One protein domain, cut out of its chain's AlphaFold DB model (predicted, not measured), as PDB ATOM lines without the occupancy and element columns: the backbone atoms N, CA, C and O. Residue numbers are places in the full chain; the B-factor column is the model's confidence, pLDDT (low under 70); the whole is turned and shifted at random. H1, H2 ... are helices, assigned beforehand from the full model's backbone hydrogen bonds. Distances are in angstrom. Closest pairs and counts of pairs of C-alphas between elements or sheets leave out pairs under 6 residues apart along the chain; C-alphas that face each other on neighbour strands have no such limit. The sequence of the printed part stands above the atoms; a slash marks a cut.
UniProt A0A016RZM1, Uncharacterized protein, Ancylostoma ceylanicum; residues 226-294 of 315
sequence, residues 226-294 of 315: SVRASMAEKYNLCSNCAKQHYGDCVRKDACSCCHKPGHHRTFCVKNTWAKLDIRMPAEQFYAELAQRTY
ATOM      1  N   SER A 226     182.545 256.031 255.336       98.38
ATOM      2  CA  SER A 226     182.741 257.078 256.354       98.38
ATOM      3  C   SER A 226     183.075 256.497 257.739       98.38
ATOM      4  O   SER A 226     183.949 257.001 258.457       98.38
ATOM      5  N   VAL A 227     182.439 255.377 258.094       98.56
ATOM      6  CA  VAL A 227     182.665 254.670 259.360       98.56
ATOM      7  C   VAL A 227     184.034 253.996 259.354       98.56
ATOM      8  O   VAL A 227     184.780 254.111 260.326       98.56
ATOM      9  N   ARG A 228     184.420 253.351 258.245       98.62
ATOM     10  CA  ARG A 228     185.768 252.776 258.090       98.62
ATOM     11  C   ARG A 228     186.858 253.840 258.218       98.62
ATOM     12  O   ARG A 228     187.847 253.597 258.905       98.62
ATOM     13  N   ALA A 229     186.669 255.009 257.605       98.50
ATOM     14  CA  ALA A 229     187.579 256.148 257.728       98.50
ATOM     15  C   ALA A 229     187.717 256.616 259.187       98.50
ATOM     16  O   ALA A 229     188.830 256.753 259.690       98.50
ATOM     17  N   SER A 230     186.594 256.763 259.896       98.44
ATOM     18  CA  SER A 230     186.588 257.119 261.323       98.44
ATOM     19  C   SER A 230     187.320 256.084 262.190       98.44
ATOM     20  O   SER A 230     188.060 256.438 263.106       98.44
ATOM     21  N   MET A 231     187.167 254.791 261.885       98.50
ATOM     22  CA  MET A 231     187.883 253.713 262.579       98.50
ATOM     23  C   MET A 231     189.384 253.724 262.282       98.50
ATOM     24  O   MET A 231     190.182 253.439 263.173       98.50
ATOM     25  N   ALA A 232     189.783 254.089 261.061       98.25
ATOM     26  CA  ALA A 232     191.189 254.244 260.711       98.25
ATOM     27  C   ALA A 232     191.857 255.351 261.532       98.25
ATOM     28  O   ALA A 232     192.929 255.134 262.088       98.25
ATOM     29  N   GLU A 233     191.195 256.496 261.685       98.00
ATOM     30  CA  GLU A 233     191.678 257.584 262.536       98.00
ATOM     31  C   GLU A 233     191.748 257.162 264.011       98.00
ATOM     32  O   GLU A 233     192.790 257.310 264.654       98.00
ATOM     33  N   LYS A 234     190.670 256.553 264.524       97.81
ATOM     34  CA  LYS A 234     190.569 256.087 265.915       97.81
ATOM     35  C   LYS A 234     191.654 255.072 266.280       97.81
ATOM     36  O   LYS A 234     192.173 255.105 267.394       97.81
ATOM     37  N   TYR A 235     191.983 254.159 265.368       97.06
ATOM     38  CA  TYR A 235     192.965 253.096 265.597       97.06
ATOM     39  C   TYR A 235     194.331 253.369 264.971       97.06
ATOM     40  O   TYR A 235     195.157 252.458 264.921       97.06
ATOM     41  N   ASN A 236     194.596 254.599 264.520       96.88
ATOM     42  CA  ASN A 236     195.873 254.999 263.925       96.88
ATOM     43  C   ASN A 236     196.299 254.111 262.742       96.88
ATOM     44  O   ASN A 236     197.473 253.773 262.594       96.88
ATOM     45  N   LEU A 237     195.339 253.684 261.923       98.00
ATOM     46  CA  LEU A 237     195.595 252.869 260.742       98.00
ATOM     47  C   LEU A 237     195.941 253.776 259.570       98.00
ATOM     48  O   LEU A 237     195.150 254.637 259.200       98.00
ATOM     49  N   CYS A 238     197.078 253.528 258.929       98.00
ATOM     50  CA  CYS A 238     197.441 254.226 257.706       98.00
ATOM     51  C   CYS A 238     196.438 253.929 256.581       98.00
ATOM     52  O   CYS A 238     196.152 252.761 256.290       98.00
ATOM     53  N   SER A 239     195.978 254.971 255.885       98.00
ATOM     54  CA  SER A 239     195.084 254.852 254.729       98.00
ATOM     55  C   SER A 239     195.630 253.951 253.615       98.00
ATOM     56  O   SER A 239     194.840 253.292 252.951       98.00
ATOM     57  N   ASN A 240     196.952 253.857 253.424       97.62
ATOM     58  CA  ASN A 240     197.570 253.089 252.332       97.62
ATOM     59  C   ASN A 240     197.652 251.588 252.623       97.62
ATOM     60  O   ASN A 240     197.413 250.767 251.739       97.62
ATOM     61  N   CYS A 241     198.003 251.206 253.854       97.50
ATOM     62  CA  CYS A 241     198.270 249.805 254.198       97.50
ATOM     63  C   CYS A 241     197.323 249.203 255.242       97.50
ATOM     64  O   CYS A 241     197.405 248.000 255.481       97.50
ATOM     65  N   ALA A 242     196.444 250.010 255.845       97.50
ATOM     66  CA  ALA A 242     195.554 249.632 256.944       97.50
ATOM     67  C   ALA A 242     196.279 249.006 258.156       97.50
ATOM     68  O   ALA A 242     195.695 248.211 258.891       97.50
ATOM     69  N   LYS A 243     197.555 249.365 258.367       96.94
ATOM     70  CA  LYS A 243     198.366 248.992 259.536       96.94
ATOM     71  C   LYS A 243     198.768 250.233 260.323       96.94
ATOM     72  O   LYS A 243     198.790 251.336 259.777       96.94
ATOM     73  N   GLN A 244     199.121 250.034 261.587       96.00
ATOM     74  CA  GLN A 244     199.687 251.083 262.430       96.00
ATOM     75  C   GLN A 244     201.166 251.278 262.099       96.00
ATOM     76  O   GLN A 244     201.953 250.332 262.166       96.00
ATOM     77  N   HIS A 245     201.542 252.498 261.733       94.69
ATOM     78  CA  HIS A 245     202.932 252.929 261.634       94.69
ATOM     79  C   HIS A 245     203.019 254.454 261.731       94.69
ATOM     80  O   HIS A 245     202.009 255.152 261.636       94.69
ATOM     81  N   TYR A 246     204.240 254.952 261.892       94.31
ATOM     82  CA  TYR A 246     204.561 256.375 261.859       94.31
ATOM     83  C   TYR A 246     205.331 256.723 260.584       94.31
ATOM     84  O   TYR A 246     205.982 255.857 259.994       94.31
ATOM     85  N   GLY A 247     205.266 257.990 260.191       93.44
ATOM     86  CA  GLY A 247     205.882 258.531 258.989       93.44
ATOM     87  C   GLY A 247     205.269 257.988 257.702       93.44
ATOM     88  O   GLY A 247     204.145 257.474 257.673       93.44
ATOM     89  N   ASP A 248     206.041 258.111 256.628       94.00
ATOM     90  CA  ASP A 248     205.615 257.710 255.297       94.00
ATOM     91  C   ASP A 248     205.371 256.205 255.200       94.00
ATOM     92  O   ASP A 248     206.135 255.366 255.688       94.00
ATOM     93  N   CYS A 249     204.283 255.844 254.522       95.00
ATOM     94  CA  CYS A 249     203.986 254.445 254.273       95.00
ATOM     95  C   CYS A 249     204.987 253.864 253.268       95.00
ATOM     96  O   CYS A 249     205.119 254.348 252.146       95.00
ATOM     97  N   VAL A 250     205.635 252.755 253.636       92.94
ATOM     98  CA  VAL A 250     206.530 252.010 252.729       92.94
ATOM     99  C   VAL A 250     205.748 251.361 251.576       92.94
ATOM    100  O   VAL A 250     206.313 251.048 250.527       92.94
ATOM    101  N   ARG A 251     204.438 251.159 251.758       93.38
ATOM    102  CA  ARG A 251     203.554 250.563 250.761       93.38
ATOM    103  C   ARG A 251     203.333 251.537 249.597       93.38
ATOM    104  O   ARG A 251     202.741 252.597 249.786       93.38
ATOM    105  N   LYS A 252     203.795 251.152 248.403       92.56
ATOM    106  CA  LYS A 252     203.652 251.921 247.149       92.56
ATOM    107  C   LYS A 252     202.774 251.232 246.103       92.56
ATOM    108  O   LYS A 252     202.496 251.832 245.069       92.56
ATOM    109  N   ASP A 253     202.378 249.980 246.329       93.88
ATOM    110  CA  ASP A 253     201.517 249.259 245.398       93.88
ATOM    111  C   ASP A 253     200.137 249.910 245.303       93.88
ATOM    112  O   ASP A 253     199.602 250.470 246.265       93.88
ATOM    113  N   ALA A 254     199.579 249.839 244.101       97.12
ATOM    114  CA  ALA A 254     198.257 250.351 243.829       97.12
ATOM    115  C   ALA A 254     197.179 249.500 244.508       97.12
ATOM    116  O   ALA A 254     197.338 248.297 244.726       97.12
ATOM    117  N   CYS A 255     196.042 250.125 244.800       98.12
ATOM    118  CA  CYS A 255     194.883 249.432 245.331       98.12
ATOM    119  C   CYS A 255     194.463 248.291 244.397       98.12
ATOM    120  O   CYS A 255     194.207 248.506 243.214       98.12
ATOM    121  N   SER A 256     194.305 247.084 244.938       96.56
ATOM    122  CA  SER A 256     193.939 245.900 244.154       96.56
ATOM    123  C   SER A 256     192.512 245.931 243.585       96.56
ATOM    124  O   SER A 256     192.165 245.057 242.802       96.56
ATOM    125  N   CYS A 257     191.669 246.893 243.987       96.75
ATOM    126  CA  CYS A 257     190.307 247.055 243.458       96.75
ATOM    127  C   CYS A 257     190.206 248.058 242.306       96.75
ATOM    128  O   CYS A 257     189.399 247.866 241.404       96.75
ATOM    129  N   CYS A 258     190.941 249.171 242.363       97.75
ATOM    130  CA  CYS A 258     190.803 250.251 241.380       97.75
ATOM    131  C   CYS A 258     192.105 250.599 240.656       97.75
ATOM    132  O   CYS A 258     192.084 251.477 239.798       97.75
ATOM    133  N   HIS A 259     193.214 249.957 241.031       97.62
ATOM    134  CA  HIS A 259     194.560 250.160 240.496       97.62
ATOM    135  C   HIS A 259     195.099 251.595 240.612       97.62
ATOM    136  O   HIS A 259     196.107 251.927 239.996       97.62
ATOM    137  N   LYS A 260     194.491 252.439 241.459       97.06
ATOM    138  CA  LYS A 260     195.040 253.751 241.831       97.06
ATOM    139  C   LYS A 260     195.908 253.629 243.097       97.06
ATOM    140  O   LYS A 260     195.543 252.868 243.999       97.06
ATOM    141  N   PRO A 261     197.040 254.348 243.193       96.62
ATOM    142  CA  PRO A 261     197.867 254.376 244.399       96.62
ATOM    143  C   PRO A 261     197.208 255.180 245.535       96.62
ATOM    144  O   PRO A 261     196.138 255.767 245.368       96.62
ATOM    145  N   GLY A 262     197.850 255.195 246.707       95.94
ATOM    146  CA  GLY A 262     197.507 256.118 247.799       95.94
ATOM    147  C   GLY A 262     196.309 255.727 248.669       95.94
ATOM    148  O   GLY A 262     195.805 256.564 249.410       95.94
ATOM    149  N   HIS A 263     195.827 254.484 248.585       98.25
ATOM    150  CA  HIS A 263     194.831 253.964 249.524       98.25
ATOM    151  C   HIS A 263     194.806 252.431 249.548       98.25
ATOM    152  O   HIS A 263     195.128 251.749 248.574       98.25
ATOM    153  N   HIS A 264     194.364 251.886 250.676       98.38
ATOM    154  CA  HIS A 264     194.099 250.474 250.877       98.38
ATOM    155  C   HIS A 264     192.742 250.087 250.281       98.38
ATOM    156  O   HIS A 264     191.790 250.869 250.315       98.38
ATOM    157  N   ARG A 265     192.593 248.823 249.863       98.06
ATOM    158  CA  ARG A 265     191.310 248.256 249.407       98.06
ATOM    159  C   ARG A 265     190.160 248.508 250.391       98.06
ATOM    160  O   ARG A 265     189.038 248.765 249.971       98.06
ATOM    161  N   THR A 266     190.437 248.480 251.697       98.19
ATOM    162  CA  THR A 266     189.452 248.752 252.764       98.19
ATOM    163  C   THR A 266     188.734 250.089 252.599       98.19
ATOM    164  O   THR A 266     187.552 250.157 252.932       98.19
ATOM    165  N   PHE A 267     189.419 251.104 252.069       98.50
ATOM    166  CA  PHE A 267     188.899 252.462 251.899       98.50
ATOM    167  C   PHE A 267     188.526 252.778 250.447       98.50
ATOM    168  O   PHE A 267     188.113 253.890 250.153       98.50
ATOM    169  N   CYS A 268     188.685 251.835 249.520       98.56
ATOM    170  CA  CYS A 268     188.443 252.082 248.105       98.56
ATOM    171  C   CYS A 268     186.948 252.266 247.810       98.56
ATOM    172  O   CYS A 268     186.143 251.404 248.159       98.56
ATOM    173  N   VAL A 269     186.587 253.315 247.063       98.19
ATOM    174  CA  VAL A 269     185.203 253.553 246.599       98.19
ATOM    175  C   VAL A 269     184.679 252.459 245.664       98.19
ATOM    176  O   VAL A 269     183.474 252.301 245.520       98.19
ATOM    177  N   LYS A 270     185.581 251.689 245.034       97.81
ATOM    178  CA  LYS A 270     185.247 250.536 244.180       97.81
ATOM    179  C   LYS A 270     185.244 249.202 244.939       97.81
ATOM    180  O   LYS A 270     185.149 248.146 244.317       97.81
ATOM    181  N   ASN A 271     185.417 249.206 246.261       97.38
ATOM    182  CA  ASN A 271     185.358 247.978 247.044       97.38
ATOM    183  C   ASN A 271     183.905 247.506 247.172       97.38
ATOM    184  O   ASN A 271     183.109 248.138 247.855       97.38
ATOM    185  N   THR A 272     183.586 246.356 246.584       96.19
ATOM    186  CA  THR A 272     182.242 245.752 246.593       96.19
ATOM    187  C   THR A 272     181.715 245.413 247.989       96.19
ATOM    188  O   THR A 272     180.511 245.266 248.171       96.19
ATOM    189  N   TRP A 273     182.599 245.277 248.980       95.75
ATOM    190  CA  TRP A 273     182.232 245.033 250.379       95.75
ATOM    191  C   TRP A 273     181.926 246.306 251.164       95.75
ATOM    192  O   TRP A 273     181.417 246.223 252.283       95.75
ATOM    193  N   ALA A 274     182.273 247.470 250.615       97.25
ATOM    194  CA  ALA A 274     182.037 248.754 251.243       97.25
ATOM    195  C   ALA A 274     180.834 249.449 250.588       97.25
ATOM    196  O   ALA A 274     180.699 249.488 249.369       97.25
ATOM    197  N   LYS A 275     179.954 250.015 251.409       96.81
ATOM    198  CA  LYS A 275     178.863 250.881 250.978       96.81
ATOM    199  C   LYS A 275     179.388 252.305 250.855       96.81
ATOM    200  O   LYS A 275     179.959 252.846 251.803       96.81
ATOM    201  N   LEU A 276     179.177 252.891 249.682       97.62
ATOM    202  CA  LEU A 276     179.542 254.267 249.384       97.62
ATOM    203  C   LEU A 276     178.540 255.224 250.044       97.62
ATOM    204  O   LEU A 276     177.377 255.263 249.655       97.62
ATOM    205  N   ASP A 277     178.993 255.987 251.034       98.12
ATOM    206  CA  ASP A 277     178.212 257.026 251.726       98.12
ATOM    207  C   ASP A 277     178.920 258.386 251.796       98.12
ATOM    208  O   ASP A 277     178.434 259.329 252.419       98.12
ATOM    209  N   ILE A 278     180.071 258.502 251.142       97.56
ATOM    210  CA  ILE A 278     180.799 259.761 251.019       97.56
ATOM    211  C   ILE A 278     180.140 260.634 249.943       97.56
ATOM    212  O   ILE A 278     179.704 260.137 248.906       97.56
ATOM    213  N   ARG A 279     180.073 261.947 250.187       97.56
ATOM    214  CA  ARG A 279     179.474 262.929 249.257       97.56
ATOM    215  C   ARG A 279     180.495 263.661 248.384       97.56
ATOM    216  O   ARG A 279     180.107 264.442 247.525       97.56
ATOM    217  N   MET A 280     181.782 263.437 248.628       97.69
ATOM    218  CA  MET A 280     182.884 264.100 247.929       97.69
ATOM    219  C   MET A 280     183.493 263.197 246.845       97.69
ATOM    220  O   MET A 280     183.341 261.971 246.923       97.69
ATOM    221  N   PRO A 281     184.212 263.771 245.860       98.31
ATOM    222  CA  PRO A 281     184.969 263.002 244.879       98.31
ATOM    223  C   PRO A 281     185.959 262.033 245.537       98.31
ATOM    224  O   PRO A 281     186.523 262.317 246.595       98.31
ATOM    225  N   ALA A 282     186.201 260.892 244.891       97.62
ATOM    226  CA  ALA A 282     187.040 259.832 245.448       97.62
ATOM    227  C   ALA A 282     188.475 260.308 245.726       97.62
ATOM    228  O   ALA A 282     189.042 259.988 246.765       97.62
ATOM    229  N   GLU A 283     189.047 261.101 244.820       97.56
ATOM    230  CA  GLU A 283     190.384 261.680 244.942       97.56
ATOM    231  C   GLU A 283     190.500 262.580 246.177       97.56
ATOM    232  O   GLU A 283     191.460 262.458 246.938       97.56
ATOM    233  N   GLN A 284     189.491 263.426 246.408       98.31
ATOM    234  CA  GLN A 284     189.428 264.294 247.581       98.31
ATOM    235  C   GLN A 284     189.297 263.471 248.866       98.31
ATOM    236  O   GLN A 284     190.046 263.694 249.815       98.31
ATOM    237  N   PHE A 285     188.421 262.462 248.872       98.44
ATOM    238  CA  PHE A 285     188.268 261.558 250.010       98.44
ATOM    239  C   PHE A 285     189.581 260.856 250.378       98.44
ATOM    240  O   PHE A 285     189.934 260.789 251.556       98.44
ATOM    241  N   TYR A 286     190.329 260.353 249.393       98.19
ATOM    242  CA  TYR A 286     191.612 259.698 249.655       98.19
ATOM    243  C   TYR A 286     192.661 260.669 250.195       98.19
ATOM    244  O   TYR A 286     193.390 260.307 251.118       98.19
ATOM    245  N   ALA A 287     192.720 261.891 249.659       97.75
ATOM    246  CA  ALA A 287     193.634 262.923 250.138       97.75
ATOM    247  C   ALA A 287     193.330 263.317 251.594       97.75
ATOM    248  O   ALA A 287     194.233 263.303 252.432       97.75
ATOM    249  N   GLU A 288     192.062 263.581 251.922       98.25
ATOM    250  CA  GLU A 288     191.635 263.909 253.288       98.25
ATOM    251  C   GLU A 288     191.886 262.749 254.261       98.25
ATOM    252  O   GLU A 288     192.392 262.948 255.368       98.25
ATOM    253  N   LEU A 289     191.593 261.512 253.847       98.19
ATOM    254  CA  LEU A 289     191.841 260.334 254.673       98.19
ATOM    255  C   LEU A 289     193.339 260.120 254.923       98.19
ATOM    256  O   LEU A 289     193.729 259.780 256.043       98.19
ATOM    257  N   ALA A 290     194.185 260.323 253.911       97.62
ATOM    258  CA  ALA A 290     195.634 260.235 254.059       97.62
ATOM    259  C   ALA A 290     196.160 261.276 255.053       97.62
ATOM    260  O   ALA A 290     196.953 260.928 255.922       97.62
ATOM    261  N   GLN A 291     195.666 262.515 254.995       97.69
ATOM    262  CA  GLN A 291     196.040 263.564 255.947       97.69
ATOM    263  C   GLN A 291     195.608 263.228 257.381       97.69
ATOM    264  O   GLN A 291     196.419 263.310 258.300       97.69
ATOM    265  N   ARG A 292     194.359 262.786 257.580       97.75
ATOM    266  CA  ARG A 292     193.815 262.448 258.912       97.75
ATOM    267  C   ARG A 292     194.479 261.232 259.553       97.75
ATOM    268  O   ARG A 292     194.577 261.149 260.774       97.75
ATOM    269  N   THR A 293     194.911 260.272 258.738       97.19
ATOM    270  CA  THR A 293     195.542 259.030 259.215       97.19
ATOM    271  C   THR A 293     197.065 259.079 259.220       97.19
ATOM    272  O   THR A 293     197.699 258.155 259.737       97.19
ATOM    273  N   TYR A 294     197.669 260.143 258.686       96.50
ATOM    274  CA  TYR A 294     199.105 260.348 258.775       96.50
ATOM    275  C   TYR A 294     199.515 260.579 260.229       96.50
ATOM    276  O   TYR A 294     198.930 261.378 260.963       96.50
TER     277      TYR A 294
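Overview. This is residues 226 to 294 of the 315 residues of an uncharacterized protein of Ancylostoma ceylanicum (UniProt A0A016RZM1). Little regular structure is present: two short helices, H1 and H2, run side by side, and a long winding stretch with no named element makes most of the rounded body. The printed part has 69 residues, of which 21 are in the named helices, H1 then H2, with no named strand; the class is all helix. It is compact, with a radius of gyration of the C-alphas of 10.9 A and spans of 28 by 24 by 20 A.

Arrangement. H1, residues 226 to 234, touches H2, residues 282 to 293, which meets it with residues 289 to 293 alone. Their closest C-alphas, of Glu 233 and Thr 293, are 5.3 A apart. They run the same way at a shallow tilt of 22 degrees. In H1 and H2 every O i to N i+4 pair is within hydrogen-bond range.

Along the chain. H1 begins at C-alpha 226 (182.741, 257.078, 256.354) and is 12.4 A long from first to last C-alpha. H2, 16.2 A long, ends at C-alpha 293 (195.542, 259.030, 259.215).

Size, cuts and confidence. The farthest C-alphas, of Gly 247 and Thr 272, are 29.6 A apart. Residues 235 to 281 form the long link. The printed part has no cut, and no printed residue is under 70 in pLDDT.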